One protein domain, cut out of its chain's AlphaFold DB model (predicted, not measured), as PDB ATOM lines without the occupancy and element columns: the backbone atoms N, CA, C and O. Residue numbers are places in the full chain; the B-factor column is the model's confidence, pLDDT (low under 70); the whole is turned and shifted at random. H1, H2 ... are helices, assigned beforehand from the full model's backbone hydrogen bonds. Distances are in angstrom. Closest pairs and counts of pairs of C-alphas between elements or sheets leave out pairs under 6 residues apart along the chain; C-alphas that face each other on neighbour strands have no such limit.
ATOM      1  N   HIS A   8     145.450 137.589 218.132       56.44
ATOM      2  CA  HIS A   8     146.185 138.767 218.627       56.44
ATOM      3  C   HIS A   8     146.424 139.824 217.527       56.44
ATOM      4  O   HIS A   8     147.557 140.173 217.207       56.44
ATOM      5  N   THR A   9     145.335 140.334 216.942       64.62
ATOM      6  CA  THR A   9     145.333 141.401 215.918       64.62
ATOM      7  C   THR A   9     145.205 142.824 216.482       64.62
ATOM      8  O   THR A   9     145.286 143.785 215.723       64.62
ATOM      9  N   GLY A  10     144.987 142.978 217.793       82.94
ATOM     10  CA  GLY A  10     144.810 144.280 218.445       82.94
ATOM     11  C   GLY A  10     146.117 145.037 218.754       82.94
ATOM     12  O   GLY A  10     147.215 144.514 218.519       82.94
ATOM     13  N   PRO A  11     146.005 146.256 219.322       90.31
ATOM     14  CA  PRO A  11     147.144 147.042 219.791       90.31
ATOM     15  C   PRO A  11     147.986 146.299 220.830       90.31
ATOM     16  O   PRO A  11     147.467 145.547 221.661       90.31
ATOM     17  N   MET A  12     149.290 146.557 220.826       92.44
ATOM     18  CA  MET A  12     150.231 145.946 221.759       92.44
ATOM     19  C   MET A  12     149.912 146.316 223.221       92.44
ATOM     20  O   MET A  12     150.038 145.468 224.100       92.44
ATOM     21  N   ALA A  13     149.387 147.515 223.492       93.06
ATOM     22  CA  ALA A  13     148.935 147.930 224.825       93.06
ATOM     23  C   ALA A  13     147.812 147.041 225.391       93.06
ATOM     24  O   ALA A  13     147.831 146.691 226.571       93.06
ATOM     25  N   ALA A  14     146.875 146.589 224.551       92.38
ATOM     26  CA  ALA A  14     145.841 145.645 224.974       92.38
ATOM     27  C   ALA A  14     146.444 144.271 225.325       92.38
ATOM     28  O   ALA A  14     146.003 143.621 226.272       92.38
ATOM     29  N   TYR A  15     147.489 143.837 224.611       91.25
ATOM     30  CA  TYR A  15     148.232 142.623 224.963       91.25
ATOM     31  C   TYR A  15     148.987 142.781 226.295       91.25
ATOM     32  O   TYR A  15     148.920 141.885 227.134       91.25
ATOM     33  N   ILE A  16     149.645 143.925 226.524       92.44
ATOM     34  CA  ILE A  16     150.334 144.261 227.785       92.44
ATOM     35  C   ILE A  16     149.363 144.203 228.970       92.44
ATOM     36  O   ILE A  16     149.601 143.457 229.920       92.44
ATOM     37  N   ASN A  17     148.250 144.936 228.899       90.94
ATOM     38  CA  ASN A  17     147.294 145.058 230.003       90.94
ATOM     39  C   ASN A  17     146.649 143.711 230.376       90.94
ATOM     40  O   ASN A  17     146.435 143.440 231.556       90.94
ATOM     41  N   ASN A  18     146.421 142.840 229.384       87.31
ATOM     42  CA  ASN A  18     145.875 141.491 229.568       87.31
ATOM     43  C   ASN A  18     146.899 140.448 230.064       87.31
ATOM     44  O   ASN A  18     146.508 139.338 230.434       87.31
ATOM     45  N   ARG A  19     148.205 140.748 230.028       85.62
ATOM     46  CA  ARG A  19     149.279 139.799 230.388       85.62
ATOM     47  C   ARG A  19     150.079 140.194 231.621       85.62
ATOM     48  O   ARG A  19     150.596 139.304 232.287       85.62
ATOM     49  N   LEU A  20     150.184 141.484 231.925       88.25
ATOM     50  CA  LEU A  20     150.946 142.002 233.057       88.25
ATOM     51  C   LEU A  20     149.998 142.557 234.117       88.25
ATOM     52  O   LEU A  20     149.057 143.287 233.802       88.25
ATOM     53  N   PHE A  21     150.262 142.201 235.373       85.50
ATOM     54  CA  PHE A  21     149.428 142.571 236.513       85.50
ATOM     55  C   PHE A  21     149.798 143.953 237.075       85.50
ATOM     56  O   PHE A  21     148.940 144.826 237.169       85.50
ATOM     57  N   PHE A  22     151.077 144.163 237.399       89.50
ATOM     58  CA  PHE A  22     151.575 145.400 238.005       89.50
ATOM     59  C   PHE A  22     151.704 146.538 236.986       89.50
ATOM     60  O   PHE A  22     152.148 146.323 235.855       89.50
ATOM     61  N   ASN A  23     151.369 147.760 237.406       91.19
ATOM     62  CA  ASN A  23     151.444 148.945 236.549       91.19
ATOM     63  C   ASN A  23     152.882 149.254 236.115       91.19
ATOM     64  O   ASN A  23     153.101 149.508 234.937       91.19
ATOM     65  N   ASP A  24     153.866 149.104 237.001       91.31
ATOM     66  CA  ASP A  24     155.279 149.342 236.682       91.31
ATOM     67  C   ASP A  24     155.774 148.388 235.584       91.31
ATOM     68  O   ASP A  24     156.470 148.797 234.659       91.31
ATOM     69  N   SER A  25     155.335 147.121 235.610       92.12
ATOM     70  CA  SER A  25     155.623 146.150 234.545       92.12
ATOM     71  C   SER A  25     154.951 146.519 233.218       92.12
ATOM     72  O   SER A  25     155.530 146.294 232.154       92.12
ATOM     73  N   ARG A  26     153.739 147.093 233.258       94.38
ATOM     74  CA  ARG A  26     153.041 147.604 232.064       94.38
ATOM     75  C   ARG A  26     153.763 148.814 231.478       94.38
ATOM     76  O   ARG A  26     153.960 148.854 230.266       94.38
ATOM     77  N   LEU A  27     154.190 149.750 232.324       93.94
ATOM     78  CA  LEU A  27     154.878 150.976 231.926       93.94
ATOM     79  C   LEU A  27     156.289 150.680 231.395       93.94
ATOM     80  O   LEU A  27     156.618 151.108 230.294       93.94
ATOM     81  N   PHE A  28     157.058 149.820 232.073       93.94
ATOM     82  CA  PHE A  28     158.320 149.265 231.562       93.94
ATOM     83  C   PHE A  28     158.151 148.641 230.167       93.94
ATOM     84  O   PHE A  28     158.932 148.918 229.259       93.94
ATOM     85  N   MET A  29     157.110 147.826 229.959       94.88
ATOM     86  CA  MET A  29     156.881 147.207 228.652       94.88
ATOM     87  C   MET A  29     156.402 148.200 227.588       94.88
ATOM     88  O   MET A  29     156.858 148.090 226.450       94.88
ATOM     89  N   LYS A  30     155.555 149.185 227.928       95.00
ATOM     90  CA  LYS A  30     155.214 150.310 227.036       95.00
ATOM     91  C   LYS A  30     156.477 151.053 226.592       95.00
ATOM     92  O   LYS A  30     156.696 151.208 225.394       95.00
ATOM     93  N   ASN A  31     157.342 151.412 227.538       94.25
ATOM     94  CA  ASN A  31     158.623 152.072 227.295       94.25
ATOM     95  C   ASN A  31     159.546 151.249 226.388       94.25
ATOM     96  O   ASN A  31     160.114 151.775 225.431       94.25
ATOM     97  N   LEU A  32     159.657 149.941 226.646       94.38
ATOM     98  CA  LEU A  32     160.452 149.024 225.828       94.38
ATOM     99  C   LEU A  32     159.916 148.923 224.387       94.38
ATOM    100  O   LEU A  32     160.698 148.801 223.448       94.38
ATOM    101  N   ILE A  33     158.598 149.024 224.183       94.00
ATOM    102  CA  ILE A  33     157.991 149.098 222.845       94.00
ATOM    103  C   ILE A  33     158.259 150.449 222.184       94.00
ATOM    104  O   ILE A  33     158.617 150.474 221.002       94.00
ATOM    105  N   LEU A  34     158.134 151.548 222.932       93.06
ATOM    106  CA  LEU A  34     158.378 152.903 222.448       93.06
ATOM    107  C   LEU A  34     159.799 153.045 221.899       93.06
ATOM    108  O   LEU A  34     159.964 153.429 220.743       93.06
ATOM    109  N   ILE A  35     160.818 152.638 222.657       92.00
ATOM    110  CA  ILE A  35     162.204 152.711 222.181       92.00
ATOM    111  C   ILE A  35     162.495 151.750 221.019       92.00
ATOM    112  O   ILE A  35     163.154 152.123 220.047       92.00
ATOM    113  N   ILE A  36     161.965 150.522 221.059       92.06
ATOM    114  CA  ILE A  36     162.202 149.534 219.997       92.06
ATOM    115  C   ILE A  36     161.505 149.917 218.686       92.06
ATOM    116  O   ILE A  36     162.034 149.598 217.618       92.06
ATOM    117  N   SER A  37     160.338 150.564 218.722       89.88
ATOM    118  CA  SER A  37     159.489 150.789 217.538       89.88
ATOM    119  C   SER A  37     159.318 152.252 217.112       89.88
ATOM    120  O   SER A  37     158.902 152.497 215.978       89.88
ATOM    121  N   GLY A  38     159.657 153.202 217.985       89.12
ATOM    122  CA  GLY A  38     159.438 154.638 217.808       89.12
ATOM    123  C   GLY A  38     157.993 155.101 218.021       89.12
ATOM    124  O   GLY A  38     157.620 156.150 217.501       89.12
ATOM    125  N   ILE A  39     157.152 154.284 218.669       88.12
ATOM    126  CA  ILE A  39     155.686 154.424 218.711       88.12
ATOM    127  C   ILE A  39     155.139 153.892 220.050       88.12
ATOM    128  O   ILE A  39     155.620 152.864 220.528       88.12
ATOM    129  N   ASP A  40     154.098 154.513 220.625       89.75
ATOM    130  CA  ASP A  40     153.380 153.936 221.778       89.75
ATOM    131  C   ASP A  40     152.764 152.562 221.434       89.75
ATOM    132  O   ASP A  40     152.274 152.312 220.327       89.75
ATOM    133  N   ALA A  41     152.733 151.669 222.422       92.19
ATOM    134  CA  ALA A  41     152.069 150.373 222.352       92.19
ATOM    135  C   ALA A  41     150.578 150.434 221.937       92.19
ATOM    136  O   ALA A  41     150.031 149.429 221.479       92.19
ATOM    137  N   GLU A  42     149.904 151.573 222.091       90.44
ATOM    138  CA  GLU A  42     148.519 151.814 221.664       90.44
ATOM    139  C   GLU A  42     148.369 152.008 220.146       90.44
ATOM    140  O   GLU A  42     147.282 151.788 219.611       90.44
ATOM    141  N   HIS A  43     149.449 152.338 219.429       86.94
ATOM    142  CA  HIS A  43     149.418 152.614 217.984       86.94
ATOM    143  C   HIS A  43     150.203 151.605 217.128       86.94
ATOM    144  O   HIS A  43     150.205 151.712 215.901       86.94
ATOM    145  N   ILE A  44     150.830 150.594 217.740       87.62
ATOM    146  CA  ILE A  44     151.441 149.453 217.041       87.62
ATOM    147  C   ILE A  44     150.695 148.149 217.359       87.62
ATOM    148  O   ILE A  44     150.340 147.879 218.509       87.62
ATOM    149  N   SER A  45     150.444 147.317 216.342       89.06
ATOM    150  CA  SER A  45     149.810 146.007 216.546       89.06
ATOM    151  C   SER A  45     150.777 145.024 217.216       89.06
ATOM    152  O   SER A  45     151.994 145.084 217.001       89.06
ATOM    153  N   TYR A  46     150.242 144.060 217.974       89.81
ATOM    154  CA  TYR A  46     151.046 142.949 218.504       89.81
ATOM    155  C   TYR A  46     151.826 142.232 217.385       89.81
ATOM    156  O   TYR A  46     153.017 141.949 217.526       89.81
ATOM    157  N   ALA A  47     151.179 141.981 216.242       87.62
ATOM    158  CA  ALA A  47     151.788 141.275 215.119       87.62
ATOM    159  C   ALA A  47     152.968 142.047 214.500       87.62
ATOM    160  O   ALA A  47     153.971 141.435 214.136       87.62
ATOM    161  N   ASP A  48     152.884 143.374 214.395       86.12
ATOM    162  CA  ASP A  48     153.942 144.199 213.801       86.12
ATOM    163  C   ASP A  48     155.111 144.427 214.763       86.12
ATOM    164  O   ASP A  48     156.270 144.325 214.353       86.12
ATOM    165  N   PHE A  49     154.839 144.594 216.062       90.38
ATOM    166  CA  PHE A  49     155.893 144.608 217.077       90.38
ATOM    167  C   PHE A  49     156.666 143.276 217.123       90.38
ATOM    168  O   PHE A  49     157.900 143.261 217.180       90.38
ATOM    169  N   MET A  50     155.966 142.142 216.999       89.44
ATOM    170  CA  MET A  50     156.608 140.826 216.933       89.44
ATOM    171  C   MET A  50     157.444 140.627 215.656       89.44
ATOM    172  O   MET A  50     158.491 139.983 215.732       89.44
ATOM    173  N   LYS A  51     157.075 141.228 214.509       86.62
ATOM    174  CA  LYS A  51     157.933 141.257 213.300       86.62
ATOM    175  C   LYS A  51     159.237 142.022 213.548       86.62
ATOM    176  O   LYS A  51     160.299 141.543 213.154       86.62
ATOM    177  N   ILE A  52     159.182 143.172 214.236       88.62
ATOM    178  CA  ILE A  52     160.387 143.930 214.630       88.62
ATOM    179  C   ILE A  52     161.282 143.050 215.514       88.62
ATOM    180  O   ILE A  52     162.457 142.869 215.195       88.62
ATOM    181  N   CYS A  53     160.719 142.419 216.551       88.75
ATOM    182  CA  CYS A  53     161.454 141.503 217.429       88.75
ATOM    183  C   CYS A  53     162.109 140.340 216.664       88.75
ATOM    184  O   CYS A  53     163.281 140.036 216.877       88.75
ATOM    185  N   TYR A  54     161.378 139.712 215.739       85.44
ATOM    186  CA  TYR A  54     161.856 138.576 214.945       85.44
ATOM    187  C   TYR A  54     163.060 138.923 214.048       85.44
ATOM    188  O   TYR A  54     163.956 138.086 213.883       85.44
ATOM    189  N   SER A  55     163.122 140.162 213.536       84.00
ATOM    190  CA  SER A  55     164.250 140.679 212.736       84.00
ATOM    191  C   SER A  55     165.563 140.822 213.521       84.00
ATOM    192  O   SER A  55     166.626 140.937 212.925       84.00
ATOM    193  N   ALA A  56     165.514 140.807 214.854       84.19
ATOM    194  CA  ALA A  56     166.681 140.916 215.733       84.19
ATOM    195  C   ALA A  56     166.939 139.625 216.537       84.19
ATOM    196  O   ALA A  56     167.630 139.636 217.552       84.19
ATOM    197  N   GLY A  57     166.348 138.497 216.131       82.88
ATOM    198  CA  GLY A  57     166.455 137.219 216.850       82.88
ATOM    199  C   GLY A  57     165.545 137.094 218.082       82.88
ATOM    200  O   GLY A  57     165.378 135.991 218.595       82.88
ATOM    201  N   GLY A  58     164.893 138.177 218.516       87.19
ATOM    202  CA  GLY A  58     163.910 138.192 219.597       87.19
ATOM    203  C   GLY A  58     163.947 139.477 220.426       87.19
ATOM    204  O   GLY A  58     164.857 140.295 220.303       87.19
ATOM    205  N   LEU A  59     162.966 139.636 221.322       89.25
ATOM    206  CA  LEU A  59     162.899 140.784 222.236       89.25
ATOM    207  C   LEU A  59     164.134 140.869 223.152       89.25
ATOM    208  O   LEU A  59     164.617 141.965 223.408       89.25
ATOM    209  N   LYS A  60     164.691 139.726 223.583       88.38
ATOM    210  CA  LYS A  60     165.889 139.655 224.442       88.38
ATOM    211  C   LYS A  60     167.108 140.344 223.816       88.38
ATOM    212  O   LYS A  60     167.829 141.047 224.514       88.38
ATOM    213  N   SER A  61     167.315 140.185 222.508       87.19
ATOM    214  CA  SER A  61     168.423 140.816 221.778       87.19
ATOM    215  C   SER A  61     168.262 142.332 221.678       87.19
ATOM    216  O   SER A  61     169.238 143.064 221.779       87.19
ATOM    217  N   LEU A  62     167.026 142.808 221.494       89.19
ATOM    218  CA  LEU A  62     166.719 144.239 221.438       89.19
ATOM    219  C   LEU A  62     166.807 144.884 222.822       89.19
ATOM    220  O   LEU A  62     167.383 145.954 222.955       89.19
ATOM    221  N   TYR A  63     166.303 144.207 223.854       90.88
ATOM    222  CA  TYR A  63     166.482 144.599 225.250       90.88
ATOM    223  C   TYR A  63     167.974 144.722 225.606       90.88
ATOM    224  O   TYR A  63     168.387 145.750 226.132       90.88
ATOM    225  N   LYS A  64     168.803 143.751 225.199       87.94
ATOM    226  CA  LYS A  64     170.266 143.853 225.306       87.94
ATOM    227  C   LYS A  64     170.842 145.070 224.588       87.94
ATOM    228  O   LYS A  64     171.588 145.826 225.188       87.94
ATOM    229  N   LEU A  65     170.475 145.269 223.323       86.56
ATOM    230  CA  LEU A  65     171.020 146.336 222.482       86.56
ATOM    231  C   LEU A  65     170.629 147.750 222.946       86.56
ATOM    232  O   LEU A  65     171.415 148.675 222.777       86.56
ATOM    233  N   PHE A  66     169.421 147.924 223.487       87.62
ATOM    234  CA  PHE A  66     168.915 149.233 223.905       87.62
ATOM    235  C   PHE A  66     169.106 149.522 225.400       87.62
ATOM    236  O   PHE A  66     169.302 150.684 225.740       87.62
ATOM    237  N   ILE A  67     169.054 148.511 226.279       87.56
ATOM    238  CA  ILE A  67     169.072 148.689 227.745       87.56
ATOM    239  C   ILE A  67     170.341 148.128 228.400       87.56
ATOM    240  O   ILE A  67     170.931 148.818 229.223       87.56
ATOM    241  N   GLU A  68     170.776 146.905 228.067       85.62
ATOM    242  CA  GLU A  68     171.907 146.258 228.771       85.62
ATOM    243  C   GLU A  68     173.299 146.545 228.176       85.62
ATOM    244  O   GLU A  68     174.281 146.054 228.729       85.62
ATOM    245  N   ALA A  69     173.400 147.263 227.053       73.62
ATOM    246  CA  ALA A  69     174.656 147.473 226.329       73.62
ATOM    247  C   ALA A  69     175.649 148.316 227.147       73.62
ATOM    248  O   ALA A  69     175.377 149.480 227.447       73.62
ATOM    249  N   LYS A  70     176.801 147.729 227.494       67.12
ATOM    250  CA  LYS A  70     177.773 148.325 228.420       67.12
ATOM    251  C   LYS A  70     178.935 148.997 227.705       67.12
ATOM    252  O   LYS A  70     179.280 148.672 226.568       67.12
ATOM    253  N   SER A  71     179.624 149.870 228.429       59.06
ATOM    254  CA  SER A  71     180.948 150.357 228.045       59.06
ATOM    255  C   SER A  71     181.920 149.178 227.920       59.06
ATOM    256  O   SER A  71     182.187 148.476 228.894       59.06
ATOM    257  N   GLY A  72     182.393 148.934 226.694       62.06
ATOM    258  CA  GLY A  72     183.139 147.735 226.296       62.06
ATOM    259  C   GLY A  72     182.390 146.815 225.316       62.06
ATOM    260  O   GLY A  72     183.041 146.202 224.476       62.06
ATOM    261  N   ASP A  73     181.051 146.774 225.344       66.44
ATOM    262  CA  ASP A  73     180.240 146.094 224.312       66.44
ATOM    263  C   ASP A  73     180.123 146.946 223.031       66.44
ATOM    264  O   ASP A  73     179.865 146.438 221.938       66.44
TER     265      ASP A  73
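This is residues 8 to 73 of the 385 residues of the protein "Amino_oxidase domain-containing protein" of Glossina brevipalpis (UniProt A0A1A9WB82). The longest helix, H2, is the core: H1 pairs beside it as a hairpin, while H3 and H4 pack crosswise near its last residues. Residues 70 to 73 trail away beyond H4. The 66 printed residues hold four named helices, H1 to H4 in order, and no named strand: all helix, compact, radius of gyration of the C-alphas 12.1 A, spans 38 by 26 by 17 A.

Find C-alpha 23 at (151.444, 148.945, 236.549); from there H2, residues 23 to 37, runs 20.7 A. H1 is residues 12 to 19, 10.6 A; H3 is residues 46 to 55, 14.6 A. H4, residues 59 to 68, runs 12.4 A to C-alpha 68 at (171.907, 146.258, 228.771).

Begin at H2, the hub. Its residues 26 to 30 touch H1, a shallow tilt of 30 degrees, opposite ways; closest C-alphas Ile 16 and Arg 26, 6.1 A. Its residues 33 to 37 touch H3, a steep tilt of 58 degrees; closest C-alphas Ser 37 and Phe 49, 7.2 A. Its residues 32 to 36 touch H4, about perpendicular at 88 degrees; closest C-alphas Ile 36 and Leu 62, 7.1 A. H1 and H4 are apart. In H1, H2, H3 and H4 every O i to N i+4 pair is within hydrogen-bond range.

The printed part has no cut and no long link. Look for pLDDT under 70 at residues 8 to 9 and 70 to 73.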